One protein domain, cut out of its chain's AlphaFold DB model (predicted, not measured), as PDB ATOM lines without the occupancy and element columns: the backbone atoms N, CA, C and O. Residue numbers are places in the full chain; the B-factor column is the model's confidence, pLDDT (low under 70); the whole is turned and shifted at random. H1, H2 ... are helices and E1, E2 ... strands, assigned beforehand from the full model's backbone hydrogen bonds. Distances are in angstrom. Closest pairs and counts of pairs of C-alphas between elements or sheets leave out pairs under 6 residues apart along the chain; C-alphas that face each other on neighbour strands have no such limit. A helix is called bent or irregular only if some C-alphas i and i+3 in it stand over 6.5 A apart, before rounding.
ATOM      1  N   ILE A   4       8.517   9.776 -18.730       95.81
ATOM      2  CA  ILE A   4       7.754  10.969 -19.116       95.81
ATOM      3  C   ILE A   4       8.460  11.619 -20.306       95.81
ATOM      4  O   ILE A   4       9.655  11.912 -20.246       95.81
ATOM      5  N   ILE A   5       7.728  11.787 -21.403       94.19
ATOM      6  CA  ILE A   5       8.307  12.055 -22.716       94.19
ATOM      7  C   ILE A   5       7.860  13.424 -23.227       94.19
ATOM      8  O   ILE A   5       6.667  13.688 -23.377       94.19
ATOM      9  N   ALA A   6       8.818  14.286 -23.559       92.69
ATOM     10  CA  ALA A   6       8.560  15.503 -24.324       92.69
ATOM     11  C   ALA A   6       8.745  15.227 -25.824       92.69
ATOM     12  O   ALA A   6       9.850  14.919 -26.259       92.69
ATOM     13  N   ALA A   7       7.676  15.308 -26.620       88.62
ATOM     14  CA  ALA A   7       7.721  14.971 -28.052       88.62
ATOM     15  C   ALA A   7       6.864  15.895 -28.937       88.62
ATOM     16  O   ALA A   7       6.517  15.527 -30.059       88.62
ATOM     17  N   ARG A   8       6.496  17.083 -28.436       84.19
ATOM     18  CA  ARG A   8       5.693  18.046 -29.201       84.19
ATOM     19  C   ARG A   8       6.411  18.484 -30.479       84.19
ATOM     20  O   ARG A   8       7.634  18.622 -30.493       84.19
ATOM     21  N   TYR A   9       5.627  18.738 -31.525       77.56
ATOM     22  CA  TYR A   9       6.109  19.107 -32.858       77.56
ATOM     23  C   TYR A   9       5.648  20.509 -33.325       77.56
ATOM     24  O   TYR A   9       5.883  20.877 -34.473       77.56
ATOM     25  N   ASP A  10       5.032  21.323 -32.468       72.69
ATOM     26  CA  ASP A  10       4.548  22.678 -32.789       72.69
ATOM     27  C   ASP A  10       5.611  23.767 -32.542       72.69
ATOM     28  O   ASP A  10       6.794  23.485 -32.668       72.69
ATOM     29  N   GLY A  11       5.241  25.019 -32.266       76.81
ATOM     30  CA  GLY A  11       6.223  26.101 -32.129       76.81
ATOM     31  C   GLY A  11       7.147  25.950 -30.911       76.81
ATOM     32  O   GLY A  11       6.782  25.334 -29.906       76.81
ATOM     33  N   PHE A  12       8.333  26.563 -30.962       82.75
ATOM     34  CA  PHE A  12       9.376  26.461 -29.933       82.75
ATOM     35  C   PHE A  12       8.860  26.713 -28.509       82.75
ATOM     36  O   PHE A  12       9.201  25.964 -27.596       82.75
ATOM     37  N   GLY A  13       8.013  27.731 -28.308       85.31
ATOM     38  CA  GLY A  13       7.468  28.068 -26.987       85.31
ATOM     39  C   GLY A  13       6.657  26.928 -26.360       85.31
ATOM     40  O   GLY A  13       6.912  26.540 -25.220       85.31
ATOM     41  N   GLU A  14       5.736  26.343 -27.125       84.81
ATOM     42  CA  GLU A  14       4.888  25.233 -26.671       84.81
ATOM     43  C   GLU A  14       5.713  23.959 -26.442       84.81
ATOM     44  O   GLU A  14       5.559  23.273 -25.424       84.81
ATOM     45  N   ARG A  15       6.663  23.670 -27.344       87.75
ATOM     46  CA  ARG A  15       7.610  22.554 -27.189       87.75
ATOM     47  C   ARG A  15       8.437  22.684 -25.922       87.75
ATOM     48  O   ARG A  15       8.546  21.721 -25.163       87.75
ATOM     49  N   MET A  16       9.018  23.860 -25.693       92.19
ATOM     50  CA  MET A  16       9.871  24.091 -24.538       92.19
ATOM     51  C   MET A  16       9.091  23.999 -23.239       92.19
ATOM     52  O   MET A  16       9.590  23.398 -22.294       92.19
ATOM     53  N   LEU A  17       7.862  24.507 -23.182       92.94
ATOM     54  CA  LEU A  17       7.056  24.362 -21.975       92.94
ATOM     55  C   LEU A  17       6.737  22.887 -21.689       92.94
ATOM     56  O   LEU A  17       6.922  22.431 -20.561       92.94
ATOM     57  N   ALA A  18       6.396  22.098 -22.713       93.25
ATOM     58  CA  ALA A  18       6.219  20.653 -22.554       93.25
ATOM     59  C   ALA A  18       7.491  19.921 -22.117       93.25
ATOM     60  O   ALA A  18       7.439  19.001 -21.297       93.25
ATOM     61  N   PHE A  19       8.640  20.352 -22.624       95.31
ATOM     62  CA  PHE A  19       9.944  19.837 -22.244       95.31
ATOM     63  C   PHE A  19      10.281  20.134 -20.777       95.31
ATOM     64  O   PHE A  19      10.646  19.228 -20.026       95.31
ATOM     65  N   LEU A  20      10.105  21.384 -20.343       97.56
ATOM     66  CA  LEU A  20      10.318  21.802 -18.956       97.56
ATOM     67  C   LEU A  20       9.367  21.061 -18.007       97.56
ATOM     68  O   LEU A  20       9.800  20.569 -16.964       97.56
ATOM     69  N   ASN A  21       8.108  20.893 -18.410       97.12
ATOM     70  CA  ASN A  21       7.122  20.113 -17.668       97.12
ATOM     71  C   ASN A  21       7.506  18.640 -17.535       97.12
ATOM     72  O   ASN A  21       7.329  18.067 -16.465       97.12
ATOM     73  N   ALA A  22       8.093  18.028 -18.563       96.75
ATOM     74  CA  ALA A  22       8.527  16.637 -18.485       96.75
ATOM     75  C   ALA A  22       9.633  16.457 -17.429       96.75
ATOM     76  O   ALA A  22       9.578  15.523 -16.629       96.75
ATOM     77  N   ILE A  23      10.590  17.390 -17.369       98.12
ATOM     78  CA  ILE A  23      11.632  17.402 -16.329       98.12
ATOM     79  C   ILE A  23      11.027  17.682 -14.948       98.12
ATOM     80  O   ILE A  23      11.436  17.087 -13.948       98.12
ATOM     81  N   TYR A  24      10.053  18.589 -14.858       98.00
ATOM     82  CA  TYR A  24       9.352  18.858 -13.604       98.00
ATOM     83  C   TYR A  24       8.651  17.596 -13.086       98.00
ATOM     84  O   TYR A  24       8.883  17.180 -11.949       98.00
ATOM     85  N   ILE A  25       7.867  16.930 -13.937       97.06
ATOM     86  CA  ILE A  25       7.157  15.690 -13.614       97.06
ATOM     87  C   ILE A  25       8.151  14.602 -13.207       97.06
ATOM     88  O   ILE A  25       7.933  13.949 -12.188       97.06
ATOM     89  N   SER A  26       9.268  14.429 -13.923       97.31
ATOM     90  CA  SER A  26      10.280  13.427 -13.561       97.31
ATOM     91  C   SER A  26      10.924  13.693 -12.199       97.31
ATOM     92  O   SER A  26      11.367  12.762 -11.547       97.31
ATOM     93  N   LYS A  27      11.001  14.955 -11.754       95.62
ATOM     94  CA  LYS A  27      11.508  15.310 -10.415       95.62
ATOM     95  C   LYS A  27      10.474  15.087  -9.307       95.62
ATOM     96  O   LYS A  27      10.861  14.855  -8.166       95.62
ATOM     97  N   LYS A  28       9.176  15.209  -9.612       95.25
ATOM     98  CA  LYS A  28       8.073  15.016  -8.646       95.25
ATOM     99  C   LYS A  28       7.534  13.584  -8.616       95.25
ATOM    100  O   LYS A  28       6.736  13.249  -7.749       95.25
ATOM    101  N   SER A  29       7.963  12.747  -9.552       91.31
ATOM    102  CA  SER A  29       7.579  11.344  -9.674       91.31
ATOM    103  C   SER A  29       8.823  10.462  -9.786       91.31
ATOM    104  O   SER A  29       9.940  10.959  -9.846       91.31
ATOM    105  N   ASN A  30       8.649   9.141  -9.826       91.25
ATOM    106  CA  ASN A  30       9.744   8.198 -10.082       91.25
ATOM    107  C   ASN A  30       9.862   7.844 -11.584       91.25
ATOM    108  O   ASN A  30      10.217   6.720 -11.950       91.25
ATOM    109  N   LEU A  31       9.465   8.774 -12.463       96.75
ATOM    110  CA  LEU A  31       9.537   8.613 -13.914       96.75
ATOM    111  C   LEU A  31      10.884   9.089 -14.455       96.75
ATOM    112  O   LEU A  31      11.443  10.084 -14.003       96.75
ATOM    113  N   GLU A  32      11.371   8.408 -15.485       97.62
ATOM    114  CA  GLU A  32      12.566   8.820 -16.216       97.62
ATOM    115  C   GLU A  32      12.204   9.885 -17.266       97.62
ATOM    116  O   GLU A  32      11.315   9.670 -18.090       97.62
ATOM    117  N   PHE A  33      12.887  11.031 -17.250       97.81
ATOM    118  CA  PHE A  33      12.731  12.051 -18.290       97.81
ATOM    119  C   PHE A  33      13.371  11.594 -19.605       97.81
ATOM    120  O   PHE A  33      14.534  11.192 -19.623       97.81
ATOM    121  N   CYS A  34      12.635  11.717 -20.707       96.12
ATOM    122  CA  CYS A  34      13.148  11.548 -22.064       96.12
ATOM    123  C   CYS A  34      12.520  12.581 -23.004       96.12
ATOM    124  O   CYS A  34      11.464  13.150 -22.713       96.12
ATOM    125  N   TYR A  35      13.124  12.785 -24.171       94.12
ATOM    126  CA  TYR A  35      12.534  13.621 -25.206       94.12
ATOM    127  C   TYR A  35      12.791  13.074 -26.612       94.12
ATOM    128  O   TYR A  35      13.787  12.403 -26.863       94.12
ATOM    129  N   LYS A  36      11.888  13.394 -27.537       90.44
ATOM    130  CA  LYS A  36      12.124  13.331 -28.981       90.44
ATOM    131  C   LYS A  36      12.147  14.769 -29.471       90.44
ATOM    132  O   LYS A  36      11.206  15.511 -29.197       90.44
ATOM    133  N   TRP A  37      13.191  15.158 -30.194       87.94
ATOM    134  CA  TRP A  37      13.281  16.481 -30.809       87.94
ATOM    135  C   TRP A  37      12.936  16.374 -32.294       87.94
ATOM    136  O   TRP A  37      13.801  16.010 -33.090       87.94
ATOM    137  N   PRO A  38      11.671  16.599 -32.696       74.44
ATOM    138  CA  PRO A  38      11.292  16.518 -34.097       74.44
ATOM    139  C   PRO A  38      11.880  17.717 -34.846       74.44
ATOM    140  O   PRO A  38      11.265  18.781 -34.944       74.44
ATOM    141  N   TYR A  39      13.096  17.526 -35.348       69.88
ATOM    142  CA  TYR A  39      13.724  18.353 -36.361       69.88
ATOM    143  C   TYR A  39      13.496  17.672 -37.712       69.88
ATOM    144  O   TYR A  39      13.842  16.506 -37.899       69.88
ATOM    145  N   GLN A  40      12.848  18.369 -38.641       60.66
ATOM    146  CA  GLN A  40      12.733  17.917 -40.021       60.66
ATOM    147  C   GLN A  40      13.422  18.946 -40.901       60.66
ATOM    148  O   GLN A  40      12.882  20.023 -41.110       60.66
ATOM    149  N   GLU A  41      14.551  18.586 -41.510       49.28
ATOM    150  CA  GLU A  41      15.139  19.382 -42.602       49.28
ATOM    151  C   GLU A  41      14.142  19.597 -43.760       49.28
ATOM    152  O   GLU A  41      14.266  20.529 -44.551       49.28
ATOM    153  N   TYR A  42      13.119  18.738 -43.863       43.38
ATOM    154  CA  TYR A  42      12.084  18.778 -44.896       43.38
ATOM    155  C   TYR A  42      11.231  20.052 -44.883       43.38
ATOM    156  O   TYR A  42      10.773  20.464 -45.952       43.38
ATOM    157  N   SER A  43      11.050  20.715 -43.733       48.66
ATOM    158  CA  SER A  43      10.355  22.007 -43.697       48.66
ATOM    159  C   SER A  43      11.110  23.089 -44.478       48.66
ATOM    160  O   SER A  43      10.478  23.965 -45.064       48.66
ATOM    161  N   ALA A  44      12.441  22.983 -44.592       47.09
ATOM    162  CA  ALA A  44      13.241  23.858 -45.445       47.09
ATOM    163  C   ALA A  44      13.064  23.546 -46.947       47.09
ATOM    164  O   ALA A  44      12.971  24.471 -47.752       47.09
ATOM    165  N   LYS A  45      12.938  22.267 -47.336       44.16
ATOM    166  CA  LYS A  45      12.797  21.843 -48.751       44.16
ATOM    167  C   LYS A  45      11.403  22.068 -49.348       44.16
ATOM    168  O   LYS A  45      11.291  22.368 -50.531       44.16
ATOM    169  N   ILE A  46      10.333  21.966 -48.554       47.34
ATOM    170  CA  ILE A  46       8.961  22.285 -49.009       47.34
ATOM    171  C   ILE A  46       8.827  23.780 -49.373       47.34
ATOM    172  O   ILE A  46       7.987  24.165 -50.186       47.34
ATOM    173  N   PHE A  47       9.682  24.643 -48.819       48.44
ATOM    174  CA  PHE A  47       9.681  26.070 -49.135       48.44
ATOM    175  C   PHE A  47      10.219  26.364 -50.544       48.44
ATOM    176  O   PHE A  47       9.651  27.192 -51.257       48.44
ATOM    177  N   GLU A  48      11.255  25.639 -50.981       48.22
ATOM    178  CA  GLU A  48      11.799  25.749 -52.344       48.22
ATOM    179  C   GLU A  48      10.768  25.333 -53.403       48.22
ATOM    180  O   GLU A  48      10.712  25.929 -54.477       48.22
ATOM    181  N   SER A  49       9.906  24.357 -53.095       47.19
ATOM    182  CA  SER A  49       8.901  23.849 -54.036       47.19
ATOM    183  C   SER A  49       7.572  24.617 -54.041       47.19
ATOM    184  O   SER A  49       6.790  24.456 -54.978       47.19
ATOM    185  N   THR A  50       7.294  25.465 -53.042       48.97
ATOM    186  CA  THR A  50       5.997  26.165 -52.905       48.97
ATOM    187  C   THR A  50       5.975  27.598 -53.446       48.97
ATOM    188  O   THR A  50       4.964  28.279 -53.292       48.97
ATOM    189  N   ASN A  51       7.031  28.080 -54.121       43.38
ATOM    190  CA  ASN A  51       7.081  29.446 -54.684       43.38
ATOM    191  C   ASN A  51       6.744  30.550 -53.654       43.38
ATOM    192  O   ASN A  51       6.292  31.645 -53.998       43.38
ATOM    193  N   CYS A  52       7.014  30.299 -52.369       47.34
ATOM    194  CA  CYS A  52       6.923  31.313 -51.319       47.34
ATOM    195  C   CYS A  52       8.085  32.326 -51.378       47.34
ATOM    196  O   CYS A  52       8.188  33.194 -50.518       47.34
ATOM    197  N   SER A  53       8.933  32.263 -52.409       46.12
ATOM    198  CA  SER A  53      10.048  33.179 -52.677       46.12
ATOM    199  C   SER A  53       9.629  34.647 -52.834       46.12
ATOM    200  O   SER A  53      10.448  35.531 -52.606       46.12
ATOM    201  N   ASN A  54       8.358  34.922 -53.150       45.72
ATOM    202  CA  ASN A  54       7.831  36.286 -53.290       45.72
ATOM    203  C   ASN A  54       7.094  36.819 -52.051       45.72
ATOM    204  O   ASN A  54       6.575  37.935 -52.087       45.72
ATOM    205  N   LYS A  55       7.017  36.061 -50.950       47.72
ATOM    206  CA  LYS A  55       6.404  36.538 -49.704       47.72
ATOM    207  C   LYS A  55       7.414  36.405 -48.576       47.72
ATOM    208  O   LYS A  55       7.867  35.311 -48.267       47.72
ATOM    209  N   VAL A  56       7.750  37.544 -47.976       47.03
ATOM    210  CA  VAL A  56       8.620  37.707 -46.804       47.03
ATOM    211  C   VAL A  56       7.975  37.025 -45.593       47.03
ATOM    212  O   VAL A  56       7.469  37.668 -44.682       47.03
ATOM    213  N   VAL A  57       7.926  35.699 -45.596       45.88
ATOM    214  CA  VAL A  57       7.574  34.903 -44.428       45.88
ATOM    215  C   VAL A  57       8.870  34.243 -44.009       45.88
ATOM    216  O   VAL A  57       9.351  33.325 -44.673       45.88
ATOM    217  N   ALA A  58       9.466  34.758 -42.934       42.66
ATOM    218  CA  ALA A  58      10.565  34.098 -42.249       42.66
ATOM    219  C   ALA A  58      10.049  32.738 -41.763       42.66
ATOM    220  O   ALA A  58       9.386  32.646 -40.737       42.66
ATOM    221  N   ASN A  59      10.249  31.733 -42.611       48.34
ATOM    222  CA  ASN A  59      10.066  30.306 -42.415       48.34
ATOM    223  C   ASN A  59       9.096  29.905 -41.273       48.34
ATOM    224  O   ASN A  59       9.537  29.686 -40.143       48.34
ATOM    225  N   PRO A  60       7.785  29.750 -41.552       47.69
ATOM    226  CA  PRO A  60       6.782  29.439 -40.528       47.69
ATOM    227  C   PRO A  60       6.930  28.027 -39.930       47.69
ATOM    228  O   PRO A  60       6.178  27.665 -39.030       47.69
ATOM    229  N   TYR A  61       7.891  27.234 -40.423       48.84
ATOM    230  CA  TYR A  61       8.138  25.846 -40.035       48.84
ATOM    231  C   TYR A  61       9.579  25.589 -39.545       48.84
ATOM    232  O   TYR A  61       9.985  24.431 -39.431       48.84
ATOM    233  N   ASN A  62      10.374  26.640 -39.306       53.16
ATOM    234  CA  ASN A  62      11.802  26.526 -38.971       53.16
ATOM    235  C   ASN A  62      12.203  27.401 -37.780       53.16
ATOM    236  O   ASN A  62      13.293  27.964 -37.734       53.16
ATOM    237  N   ASP A  63      11.321  27.500 -36.792       61.97
ATOM    238  CA  ASP A  63      11.663  27.991 -35.458       61.97
ATOM    239  C   ASP A  63      12.417  26.936 -34.622       61.97
ATOM    240  O   ASP A  63      12.717  27.154 -33.448       61.97
ATOM    241  N   ILE A  64      12.747  25.787 -35.222       69.88
ATOM    242  CA  ILE A  64      13.379  24.657 -34.548       69.88
ATOM    243  C   ILE A  64      14.788  24.486 -35.086       69.88
ATOM    244  O   ILE A  64      15.004  23.996 -36.190       69.88
ATOM    245  N   VAL A  65      15.759  24.849 -34.258       78.94
ATOM    246  CA  VAL A  65      17.155  24.487 -34.482       78.94
ATOM    247  C   VAL A  65      17.360  22.989 -34.244       78.94
ATOM    248  O   VAL A  65      16.687  22.379 -33.406       78.94
ATOM    249  N   ASP A  66      18.312  22.402 -34.967       84.69
ATOM    250  CA  ASP A  66      18.795  21.045 -34.704       84.69
ATOM    251  C   ASP A  66      19.176  20.876 -33.220       84.69
ATOM    252  O   ASP A  66      19.740  21.792 -32.609       84.69
ATOM    253  N   GLU A  67      18.884  19.715 -32.622       90.12
ATOM    254  CA  GLU A  67      19.145  19.498 -31.193       90.12
ATOM    255  C   GLU A  67      20.627  19.636 -30.827       90.12
ATOM    256  O   GLU A  67      20.935  20.113 -29.735       90.12
ATOM    257  N   ASN A  68      21.550  19.317 -31.743       90.69
ATOM    258  CA  ASN A  68      22.994  19.472 -31.548       90.69
ATOM    259  C   ASN A  68      23.425  20.939 -31.467       90.69
ATOM    260  O   ASN A  68      24.501  21.234 -30.945       90.69
ATOM    261  N   ASN A  69      22.594  21.853 -31.967       89.81
ATOM    262  CA  ASN A  69      22.806  23.293 -31.867       89.81
ATOM    263  C   ASN A  69      22.141  23.899 -30.627       89.81
ATOM    264  O   ASN A  69      22.332  25.085 -30.373       89.81
ATOM    265  N   PHE A  70      21.384  23.119 -29.849       90.31
ATOM    266  CA  PHE A  70      20.649  23.604 -28.680       90.31
ATOM    267  C   PHE A  70      21.124  22.947 -27.381       90.31
ATOM    268  O   PHE A  70      21.489  23.641 -26.429       90.31
ATOM    269  N   PHE A  71      21.197  21.616 -27.350       94.88
ATOM    270  CA  PHE A  71      21.596  20.816 -26.195       94.88
ATOM    271  C   PHE A  71      23.044  20.330 -26.297       94.88
ATOM    272  O   PHE A  71      23.584  20.097 -27.377       94.88
ATOM    273  N   SER A  72      23.689  20.121 -25.149       95.88
ATOM    274  CA  SER A  72      25.010  19.494 -25.118       95.88
ATOM    275  C   SER A  72      24.940  18.037 -25.607       95.88
ATOM    276  O   SER A  72      23.969  17.321 -25.357       95.88
ATOM    277  N   LYS A  73      26.025  17.531 -26.210       95.94
ATOM    278  CA  LYS A  73      26.122  16.110 -26.612       95.94
ATOM    279  C   LYS A  73      25.880  15.143 -25.448       95.94
ATOM    280  O   LYS A  73      25.320  14.065 -25.641       95.94
ATOM    281  N   LYS A  74      26.309  15.515 -24.235       96.94
ATOM    282  CA  LYS A  74      26.102  14.712 -23.019       96.94
ATOM    283  C   LYS A  74      24.619  14.630 -22.673       96.94
ATOM    284  O   LYS A  74      24.148  13.562 -22.291       96.94
ATOM    285  N   PHE A  75      23.904  15.744 -22.804       97.19
ATOM    286  CA  PHE A  75      22.475  15.816 -22.549       97.19
ATOM    287  C   PHE A  75      21.684  14.998 -23.572       97.19
ATOM    288  O   PHE A  75      20.885  14.149 -23.174       97.19
ATOM    289  N   ILE A  76      21.987  15.169 -24.864       97.25
ATOM    290  CA  ILE A  76      21.361  14.421 -25.966       97.25
ATOM    291  C   ILE A  76      21.539  12.918 -25.755       97.25
ATOM    292  O   ILE A  76      20.559  12.185 -25.678       97.25
ATOM    293  N   LYS A  77      22.778  12.459 -25.534       97.31
ATOM    294  CA  LYS A  77      23.077  11.037 -25.300       97.31
ATOM    295  C   LYS A  77      22.308  10.447 -24.111       97.31
ATOM    296  O   LYS A  77      22.065   9.245 -24.083       97.31
ATOM    297  N   LYS A  78      21.995  11.262 -23.101       97.56
ATOM    298  CA  LYS A  78      21.336  10.798 -21.878       97.56
ATOM    299  C   LYS A  78      19.817  10.717 -22.016       97.56
ATOM    300  O   LYS A  78      19.229   9.819 -21.425       97.56
ATOM    301  N   TYR A  79      19.194  11.659 -22.721       97.56
ATOM    302  CA  TYR A  79      17.740  11.847 -22.659       97.56
ATOM    303  C   TYR A  79      17.026  11.813 -24.015       97.56
ATOM    304  O   TYR A  79      15.805  11.646 -24.027       97.56
ATOM    305  N   SER A  80      17.743  11.970 -25.132       95.38
ATOM    306  CA  SER A  80      17.149  11.874 -26.469       95.38
ATOM    307  C   SER A  80      16.796  10.422 -26.772       95.38
ATOM    308  O   SER A  80      17.581   9.509 -26.501       95.38
ATOM    309  N   ILE A  81      15.600  10.200 -27.311       92.88
ATOM    310  CA  ILE A  81      15.105   8.875 -27.673       92.88
ATOM    311  C   ILE A  81      14.527   8.863 -29.084       92.88
ATOM    312  O   ILE A  81      13.927   9.830 -29.561       92.88
ATOM    313  N   GLU A  82      14.619   7.703 -29.724       87.06
ATOM    314  CA  GLU A  82      13.829   7.418 -30.912       87.06
ATOM    315  C   GLU A  82      12.420   6.968 -30.516       87.06
ATOM    316  O   GLU A  82      12.224   6.121 -29.644       87.06
ATOM    317  N   LEU A  83      11.421   7.522 -31.200       79.50
ATOM    318  CA  LEU A  83      10.023   7.107 -31.090       79.50
ATOM    319  C   LEU A  83       9.493   6.851 -32.490       79.50
ATOM    320  O   LEU A  83       9.580   7.735 -33.349       79.50
ATOM    321  N   LYS A  84       8.941   5.656 -32.704       70.94
ATOM    322  CA  LYS A  84       8.279   5.283 -33.962       70.94
ATOM    323  C   LYS A  84       6.896   5.919 -34.098       70.94
ATOM    324  O   LYS A  84       6.421   6.132 -35.204       70.94
ATOM    325  N   GLU A  85       6.267   6.215 -32.972       66.38
ATOM    326  CA  GLU A  85       4.926   6.773 -32.896       66.38
ATOM    327  C   GLU A  85       4.994   8.309 -33.022       66.38
ATOM    328  O   GLU A  85       5.771   8.977 -32.330       66.38
ATOM    329  N   SER A  86       4.202   8.875 -33.933       55.69
ATOM    330  CA  SER A  86       3.991  10.319 -34.050       55.69
ATOM    331  C   SER A  86       2.830  10.724 -33.151       55.69
ATOM    332  O   SER A  86       1.694  10.325 -33.409       55.69
ATOM    333  N   PHE A  87       3.101  11.513 -32.112       60.62
ATOM    334  CA  PHE A  87       2.067  11.937 -31.174       60.62
ATOM    335  C   PHE A  87       1.651  13.381 -31.387       60.62
ATOM    336  O   PHE A  87       2.474  14.294 -31.485       60.62
ATOM    337  N   PHE A  88       0.336  13.550 -31.426       52.72
ATOM    338  CA  PHE A  88      -0.336  14.824 -31.534       52.72
ATOM    339  C   PHE A  88      -0.837  15.259 -30.161       52.72
ATOM    340  O   PHE A  88      -1.787  14.681 -29.650       52.72
ATOM    341  N   ASP A  89      -0.217  16.319 -29.638       51.62
ATOM    342  CA  ASP A  89      -0.745  17.220 -28.604       51.62
ATOM    343  C   ASP A  89      -1.050  16.610 -27.211       51.62
ATOM    344  O   ASP A  89      -1.419  15.451 -27.063       51.62
ATOM    345  N   GLY A  90      -0.953  17.431 -26.158       51.50
ATOM    346  CA  GLY A  90      -1.264  17.129 -24.752       51.50
ATOM    347  C   GLY A  90      -2.763  16.934 -24.490       51.50
ATOM    348  O   GLY A  90      -3.304  17.438 -23.512       51.50
ATOM    349  N   SER A  91      -3.447  16.243 -25.399       57.38
ATOM    350  CA  SER A  91      -4.889  15.989 -25.420       57.38
ATOM    351  C   SER A  91      -5.304  14.742 -24.634       57.38
ATOM    352  O   SER A  91      -6.492  14.525 -24.407       57.38
ATOM    353  N   LEU A  92      -4.332  13.941 -24.203       75.12
ATOM    354  CA  LEU A  92      -4.543  12.674 -23.518       75.12
ATOM    355  C   LEU A  92      -4.516  12.877 -21.994       75.12
ATOM    356  O   LEU A  92      -5.410  13.516 -21.434       75.12
ATOM    357  N   LEU A  93      -3.504  12.348 -21.301       84.31
ATOM    358  CA  LEU A  93      -3.491  12.342 -19.841       84.31
ATOM    359  C   LEU A  93      -3.491  13.761 -19.271       84.31
ATOM    360  O   LEU A  93      -4.305  14.081 -18.413       84.31
ATOM    361  N   PHE A  94      -2.633  14.633 -19.790       84.44
ATOM    362  CA  PHE A  94      -2.462  16.001 -19.303       84.44
ATOM    363  C   PHE A  94      -3.300  17.035 -20.066       84.44
ATOM    364  O   PHE A  94      -2.827  18.135 -20.352       84.44
ATOM    365  N   SER A  95      -4.547  16.698 -20.399       80.81
ATOM    366  CA  SER A  95      -5.468  17.642 -21.036       80.81
ATOM    367  C   SER A  95      -5.849  18.813 -20.115       80.81
ATOM    368  O   SER A  95      -5.900  18.682 -18.890       80.81
ATOM    369  N   LYS A  96      -6.171  19.965 -20.717       66.81
ATOM    370  CA  LYS A  96      -6.430  21.252 -20.040       66.81
ATOM    371  C   LYS A  96      -7.509  21.223 -18.941       66.81
ATOM    372  O   LYS A  96      -7.513  22.102 -18.089       66.81
ATOM    373  N   ASN A  97      -8.425  20.256 -18.967       68.94
ATOM    374  CA  ASN A  97      -9.547  20.176 -18.023       68.94
ATOM    375  C   ASN A  97      -9.420  19.027 -17.014       68.94
ATOM    376  O   ASN A  97     -10.354  18.779 -16.248       68.94
ATOM    377  N   ASN A  98      -8.299  18.305 -17.015       70.12
ATOM    378  CA  ASN A  98      -8.103  17.221 -16.069       70.12
ATOM    379  C   ASN A  98      -7.760  17.758 -14.674       70.12
ATOM    380  O   ASN A  98      -7.203  18.839 -14.515       70.12
ATOM    381  N   LYS A  99      -8.128  16.979 -13.654       82.50
ATOM    382  CA  LYS A  99      -7.805  17.214 -12.241       82.50
ATOM    383  C   LYS A  99      -6.926  16.075 -11.744       82.50
ATOM    384  O   LYS A  99      -7.370  15.218 -10.979       82.50
ATOM    385  N   LEU A 100      -5.705  16.026 -12.258       91.12
ATOM    386  CA  LEU A 100      -4.764  14.946 -11.984       91.12
ATOM    387  C   LEU A 100      -4.106  15.113 -10.616       91.12
ATOM    388  O   LEU A 100      -4.193  16.166  -9.981       91.12
ATOM    389  N   LYS A 101      -3.402  14.070 -10.189       94.06
ATOM    390  CA  LYS A 101      -2.384  14.161  -9.147       94.06
ATOM    391  C   LYS A 101      -1.097  13.523  -9.657       94.06
ATOM    392  O   LYS A 101      -1.114  12.356 -10.045       94.06
ATOM    393  N   LEU A 102       0.009  14.263  -9.672       94.00
ATOM    394  CA  LEU A 102       1.309  13.746 -10.112       94.00
ATOM    395  C   LEU A 102       1.788  12.578  -9.243       94.00
ATOM    396  O   LEU A 102       2.361  11.624  -9.766       94.00
ATOM    397  N   GLN A 103       1.499  12.596  -7.940       93.38
ATOM    398  CA  GLN A 103       1.798  11.467  -7.048       93.38
ATOM    399  C   GLN A 103       1.097  10.159  -7.468       93.38
ATOM    400  O   GLN A 103       1.578   9.067  -7.175       93.38
ATOM    401  N   ASP A 104      -0.032  10.262  -8.176       94.31
ATOM    402  CA  ASP A 104      -0.856   9.135  -8.610       94.31
ATOM    403  C   ASP A 104      -0.551   8.713 -10.056       94.31
ATOM    404  O   ASP A 104      -1.293   7.912 -10.622       94.31
ATOM    405  N   ILE A 105       0.545   9.200 -10.658       93.25
ATOM    406  CA  ILE A 105       0.801   9.056 -12.099       93.25
ATOM    407  C   ILE A 105       0.714   7.605 -12.601       93.25
ATOM    408  O   ILE A 105       0.187   7.352 -13.676       93.25
ATOM    409  N   TYR A 106       1.154   6.633 -11.795       93.88
ATOM    410  CA  TYR A 106       1.129   5.203 -12.133       93.88
ATOM    411  C   TYR A 106      -0.259   4.554 -12.115       93.88
ATOM    412  O   TYR A 106      -0.396   3.429 -12.588       93.88
ATOM    413  N   LYS A 107      -1.270   5.228 -11.562       93.38
ATOM    414  CA  LYS A 107      -2.664   4.766 -11.590       93.38
ATOM    415  C   LYS A 107      -3.349   5.106 -12.911       93.38
ATOM    416  O   LYS A 107      -4.395   4.536 -13.209       93.38
ATOM    417  N   TYR A 108      -2.787   6.031 -13.687       91.38
ATOM    418  CA  TYR A 108      -3.337   6.426 -14.975       91.38
ATOM    419  C   TYR A 108      -2.827   5.518 -16.100       91.38
ATOM    420  O   TYR A 108      -1.715   4.986 -16.017       91.38
ATOM    421  N   PRO A 109      -3.624   5.324 -17.166       90.12
ATOM    422  CA  PRO A 109      -3.183   4.553 -18.317       90.12
ATOM    423  C   PRO A 109      -1.991   5.240 -18.986       90.12
ATOM    424  O   PRO A 109      -1.989   6.452 -19.201       90.12
ATOM    425  N   LYS A 110      -0.981   4.441 -19.330       90.19
ATOM    426  CA  LYS A 110       0.141   4.893 -20.153       90.19
ATOM    427  C   LYS A 110      -0.345   5.166 -21.568       90.19
ATOM    428  O   LYS A 110      -1.169   4.424 -22.097       90.19
ATOM    429  N   GLU A 111       0.212   6.197 -22.180       87.94
ATOM    430  CA  GLU A 111      -0.132   6.609 -23.543       87.94
ATOM    431  C   GLU A 111       0.657   5.815 -24.589       87.94
ATOM    432  O   GLU A 111       0.213   5.675 -25.724       87.94
ATOM    433  N   CYS A 112       1.804   5.247 -24.200       86.62
ATOM    434  CA  CYS A 112       2.580   4.332 -25.028       86.62
ATOM    435  C   CYS A 112       3.288   3.257 -24.192       86.62
ATOM    436  O   CYS A 112       3.298   3.279 -22.956       86.62
ATOM    437  N   SER A 113       3.941   2.314 -24.875       89.38
ATOM    438  CA  SER A 113       4.713   1.236 -24.236       89.38
ATOM    439  C   SER A 113       5.825   1.743 -23.301       89.38
ATOM    440  O   SER A 113       6.165   1.079 -22.319       89.38
ATOM    441  N   LEU A 114       6.362   2.938 -23.566       91.31
ATOM    442  CA  LEU A 114       7.438   3.552 -22.788       91.31
ATOM    443  C   LEU A 114       6.938   4.334 -21.563       91.31
ATOM    444  O   LEU A 114       7.659   4.421 -20.563       91.31
ATOM    445  N   GLY A 115       5.718   4.881 -21.601       92.62
ATOM    446  CA  GLY A 115       5.163   5.668 -20.502       92.62
ATOM    447  C   GLY A 115       4.152   6.724 -20.941       92.62
ATOM    448  O   GLY A 115       3.176   6.410 -21.619       92.62
ATOM    449  N   TYR A 116       4.375   7.953 -20.482       92.81
ATOM    450  CA  TYR A 116       3.457   9.086 -20.603       92.81
ATOM    451  C   TYR A 116       4.075  10.199 -21.444       92.81
ATOM    452  O   TYR A 116       5.302  10.334 -21.499       92.81
ATOM    453  N   PHE A 117       3.235  11.042 -22.029       91.75
ATOM    454  CA  PHE A 117       3.639  12.271 -22.695       91.75
ATOM    455  C   PHE A 117       3.419  13.478 -21.794       91.75
ATOM    456  O   PHE A 117       2.482  13.545 -21.004       91.75
ATOM    457  N   SER A 118       4.319  14.445 -21.905       93.00
ATOM    458  CA  SER A 118       4.182  15.733 -21.234       93.00
ATOM    459  C   SER A 118       3.267  16.678 -22.019       93.00
ATOM    460  O   SER A 118       2.926  16.437 -23.176       93.00
ATOM    461  N   THR A 119       2.906  17.794 -21.393       91.69
ATOM    462  CA  THR A 119       2.028  18.828 -21.948       91.69
ATOM    463  C   THR A 119       2.646  20.211 -21.837       91.69
ATOM    464  O   THR A 119       3.433  20.478 -20.936       91.69
ATOM    465  N   GLN A 120       2.225  21.106 -22.714       91.00
ATOM    466  CA  GLN A 120       2.481  22.539 -22.689       91.00
ATOM    467  C   GLN A 120       1.602  23.292 -21.677       91.00
ATOM    468  O   GLN A 120       1.851  24.457 -21.392       91.00
ATOM    469  N   TYR A 121       0.549  22.673 -21.139       91.81
ATOM    470  CA  TYR A 121      -0.327  23.364 -20.194       91.81
ATOM    471  C   TYR A 121       0.341  23.601 -18.836       91.81
ATOM    472  O   TYR A 121       1.244  22.879 -18.414       91.81
ATOM    473  N   ASP A 122      -0.142  24.620 -18.129       92.94
ATOM    474  CA  ASP A 122       0.281  24.927 -16.768       92.94
ATOM    475  C   ASP A 122      -0.123  23.793 -15.813       92.94
ATOM    476  O   ASP A 122      -1.307  23.613 -15.512       92.94
ATOM    477  N   LEU A 123       0.867  23.036 -15.323       94.25
ATOM    478  CA  LEU A 123       0.639  21.908 -14.417       94.25
ATOM    479  C   LEU A 123      -0.037  22.332 -13.110       94.25
ATOM    480  O   LEU A 123      -0.790  21.545 -12.546       94.25
ATOM    481  N   SER A 124       0.149  23.573 -12.656       94.62
ATOM    482  CA  SER A 124      -0.531  24.078 -11.458       94.62
ATOM    483  C   SER A 124      -2.031  24.313 -11.652       94.62
ATOM    484  O   SER A 124      -2.762  24.441 -10.675       94.62
ATOM    485  N   GLN A 125      -2.500  24.348 -12.902       92.69
ATOM    486  CA  GLN A 125      -3.920  24.469 -13.236       92.69
ATOM    487  C   GLN A 125      -4.586  23.110 -13.495       92.69
ATOM    488  O   GLN A 125      -5.807  23.012 -13.397       92.69
ATOM    489  N   ILE A 126      -3.807  22.069 -13.821       92.38
ATOM    490  CA  ILE A 126      -4.334  20.739 -14.189       92.38
ATOM    491  C   ILE A 126      -3.999  19.622 -13.186       92.38
ATOM    492  O   ILE A 126      -4.593  18.541 -13.229       92.38
ATOM    493  N   CYS A 127      -3.069  19.853 -12.257       93.69
ATOM    494  CA  CYS A 127      -2.696  18.909 -11.205       93.69
ATOM    495  C   CYS A 127      -3.021  19.492  -9.823       93.69
ATOM    496  O   CYS A 127      -2.476  20.516  -9.422       93.69
ATOM    497  N   ASN A 128      -3.877  18.810  -9.059       94.12
ATOM    498  CA  ASN A 128      -4.348  19.288  -7.752       94.12
ATOM    499  C   ASN A 128      -3.252  19.302  -6.674       94.12
ATOM    500  O   ASN A 128      -3.420  19.931  -5.634       94.12
ATOM    501  N   ASP A 129      -2.174  18.546  -6.877       95.12
ATOM    502  CA  ASP A 129      -1.035  18.420  -5.967       95.12
ATOM    503  C   ASP A 129       0.159  19.301  -6.374       95.12
ATOM    504  O   ASP A 129       1.240  19.190  -5.796       95.12
ATOM    505  N   VAL A 130      -0.030  20.209  -7.338       96.12
ATOM    506  CA  VAL A 130       0.995  21.157  -7.790       96.12
ATOM    507  C   VAL A 130       0.698  22.555  -7.249       96.12
ATOM    508  O   VAL A 130      -0.286  23.193  -7.610       96.12
ATOM    509  N   ASN A 131       1.584  23.070  -6.396       96.50
ATOM    510  CA  ASN A 131       1.517  24.451  -5.916       96.50
ATOM    511  C   ASN A 131       2.032  25.428  -6.989       96.50
ATOM    512  O   ASN A 131       3.185  25.312  -7.403       96.50
ATOM    513  N   SER A 132       1.226  26.421  -7.384       96.44
ATOM    514  CA  SER A 132       1.559  27.358  -8.472       96.44
ATOM    515  C   SER A 132       2.851  28.143  -8.247       96.44
ATOM    516  O   SER A 132       3.710  28.159  -9.125       96.44
ATOM    517  N   SER A 133       3.045  28.748  -7.070       96.25
ATOM    518  CA  SER A 133       4.249  29.549  -6.805       96.25
ATOM    519  C   SER A 133       5.513  28.698  -6.890       96.25
ATOM    520  O   SER A 133       6.496  29.109  -7.505       96.25
ATOM    521  N   LYS A 134       5.480  27.493  -6.305       97.38
ATOM    522  CA  LYS A 134       6.632  26.591  -6.342       97.38
ATOM    523  C   LYS A 134       6.865  26.012  -7.735       97.38
ATOM    524  O   LYS A 134       8.008  25.827  -8.134       97.38
ATOM    525  N   TYR A 135       5.796  25.747  -8.479       97.88
ATOM    526  CA  TYR A 135       5.866  25.288  -9.860       97.88
ATOM    527  C   TYR A 135       6.586  26.297 -10.760       97.88
ATOM    528  O   TYR A 135       7.535  25.914 -11.437       97.88
ATOM    529  N   TYR A 136       6.223  27.582 -10.718       97.38
ATOM    530  CA  TYR A 136       6.894  28.592 -11.545       97.38
ATOM    531  C   TYR A 136       8.375  28.771 -11.177       97.38
ATOM    532  O   TYR A 136       9.217  28.911 -12.066       97.38
ATOM    533  N   GLU A 137       8.714  28.710  -9.885       97.69
ATOM    534  CA  GLU A 137      10.105  28.728  -9.417       97.69
ATOM    535  C   GLU A 137      10.890  27.506  -9.930       97.69
ATOM    536  O   GLU A 137      11.987  27.652 -10.473       97.69
ATOM    537  N   ASP A 138      10.313  26.307  -9.808       97.94
ATOM    538  CA  ASP A 138      10.934  25.058 -10.252       97.94
ATOM    539  C   ASP A 138      11.120  25.041 -11.782       97.94
ATOM    540  O   ASP A 138      12.176  24.625 -12.258       97.94
ATOM    541  N   ILE A 139      10.145  25.526 -12.559       98.00
ATOM    542  CA  ILE A 139      10.243  25.635 -14.025       98.00
ATOM    543  C   ILE A 139      11.353  26.602 -14.432       98.00
ATOM    544  O   ILE A 139      12.177  26.259 -15.285       98.00
ATOM    545  N   LYS A 140      11.435  27.775 -13.790       95.56
ATOM    546  CA  LYS A 140      12.531  28.725 -14.013       95.56
ATOM    547  C   LYS A 140      13.885  28.083 -13.706       95.56
ATOM    548  O   LYS A 140      14.790  28.140 -14.530       95.56
ATOM    549  N   ASN A 141      14.005  27.410 -12.562       97.38
ATOM    550  CA  ASN A 141      15.231  26.718 -12.167       97.38
ATOM    551  C   ASN A 141      15.624  25.631 -13.185       97.38
ATOM    552  O   ASN A 141      16.792  25.533 -13.564       97.38
ATOM    553  N   ILE A 142      14.660  24.840 -13.671       97.94
ATOM    554  CA  ILE A 142      14.912  23.849 -14.722       97.94
ATOM    555  C   ILE A 142      15.472  24.535 -15.969       97.94
ATOM    556  O   ILE A 142      16.514  24.101 -16.449       97.94
ATOM    557  N   TRP A 143      14.829  25.600 -16.460       95.62
ATOM    558  CA  TRP A 143      15.290  26.358 -17.629       95.62
ATOM    559  C   TRP A 143      16.698  26.934 -17.447       95.62
ATOM    560  O   TRP A 143      17.537  26.847 -18.350       95.62
ATOM    561  N   ASP A 144      16.977  27.510 -16.279       93.38
ATOM    562  CA  ASP A 144      18.266  28.117 -15.950       93.38
ATOM    563  C   ASP A 144      19.405  27.095 -15.951       93.38
ATOM    564  O   ASP A 144      20.495  27.408 -16.429       93.38
ATOM    565  N   ASN A 145      19.114  25.856 -15.551       94.94
ATOM    566  CA  ASN A 145      20.082  24.767 -15.428       94.94
ATOM    567  C   ASN A 145      20.016  23.723 -16.558       94.94
ATOM    568  O   ASN A 145      20.613  22.649 -16.433       94.94
ATOM    569  N   LEU A 146      19.304  23.996 -17.659       95.19
ATOM    570  CA  LEU A 146      19.352  23.129 -18.837       95.19
ATOM    571  C   LEU A 146      20.779  23.061 -19.389       95.19
ATOM    572  O   LEU A 146      21.471  24.073 -19.520       95.19
ATOM    573  N   ASP A 147      21.216  21.858 -19.760       95.44
ATOM    574  CA  ASP A 147      22.549  21.655 -20.320       95.44
ATOM    575  C   ASP A 147      22.571  21.999 -21.815       95.44
ATOM    576  O   ASP A 147      22.493  21.141 -22.697       95.44
ATOM    577  N   LEU A 148      22.627  23.304 -22.072       93.56
ATOM    578  CA  LEU A 148      22.653  23.898 -23.403       93.56
ATOM    579  C   LEU A 148      24.078  23.981 -23.968       93.56
ATOM    580  O   LEU A 148      25.071  23.947 -23.231       93.56
ATOM    581  N   VAL A 149      24.193  24.147 -25.286       94.62
ATOM    582  CA  VAL A 149      25.475  24.482 -25.925       94.62
ATOM    583  C   VAL A 149      25.964  25.879 -25.518       94.62
ATOM    584  O   VAL A 149      25.183  26.741 -25.108       94.62
ATOM    585  N   ASN A 150      27.270  26.124 -25.661       91.75
ATOM    586  CA  ASN A 150      27.908  27.360 -25.194       91.75
ATOM    587  C   ASN A 150      27.297  28.628 -25.801       91.75
ATOM    588  O   ASN A 150      27.095  29.593 -25.074       91.75
TER     589      ASN A 150
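AT A GLANCE: This is residues 4 to 150 of the 199 residues of an uncharacterized protein of Campylobacter jejuni subsp. jejuni (UniProt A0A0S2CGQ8). A small sheet of three parallel strands has the long helix H1 over one face, and H6 crosses H1 on the side away from the sheet. Residues 48 to 58, of which 48 and 49 belong to H2, stick out as an arm at one end. The printed part has 147 residues, under half in named elements: E1 H1 E2 H2 H3 H4 E3 H5 H6, mostly helix, with sheet order E2 E1 E3. It is compact, radius of gyration of the C-alphas 16.6 A, and only just elongated, spanning 51 by 34 by 31 A.

IN THESE COORDINATES: E1, residues 4 to 6, begins at C-alpha 4 (7.754, 10.969, -19.116). H1 is residues 12 to 28, 24.2 A long; E2 is 32 to 35; H2 is 42 to 49; H3 is 73 to 79. H4, residues 102 to 107, is irregular: C-alphas 103 and 106 are 8.1 A apart. E3 is 115 to 117, H5 123 to 126. H6, residues 132 to 144, 18.3 A long, ends at C-alpha 144 (18.266, 28.117, -15.950).

HOW THE PARTS SIT: E1, H1 and E2 form a strand-helix-strand unit, two parallel neighbours joined through a helix, with a right-handed crossover. N 6 and O 34 are 3.0 A apart; between E1 and E3, N 5 and O 116 are 2.8 A apart, both within hydrogen-bond range. H1 makes two layers with the sheet, helix on one face, at a height of 8.1 A, along the strands. H3 only grazes the sheet with residues 76 to 79; its closest C-alphas to E2 are Tyr 79 and Cys 34, 4.6 A. H1, with residues 20 to 24 alone, touches H6, closest C-alphas Leu 20 and Ile 139, 6.2 A, only just about perpendicular at 71 degrees. H1 and H4 only just touch, with 3 pairs of C-alphas within 8 A, closest Lys 28 and Leu 102, 7.0 A. H5 touches H6, closest C-alphas Ser 124 and Ser 132, 4.9 A. H2 touches no helix. Every O i to N i+4 pair is within range in H1, H3 and H6; H2 has 1 of 4, with 4 of 5 for i+3, H4 0 of 2, with 2 of 3, and H5 is too short for one.

THE WHOLE: The C-alphas farthest apart, of Asn 54 and Lys 107, are 53.3 A apart. The printed part has no cut. The links H2 to H3 and H3 to H4 are long. pLDDT is under 70 at residues 39 to 64, 85 to 91 and 96 to 97.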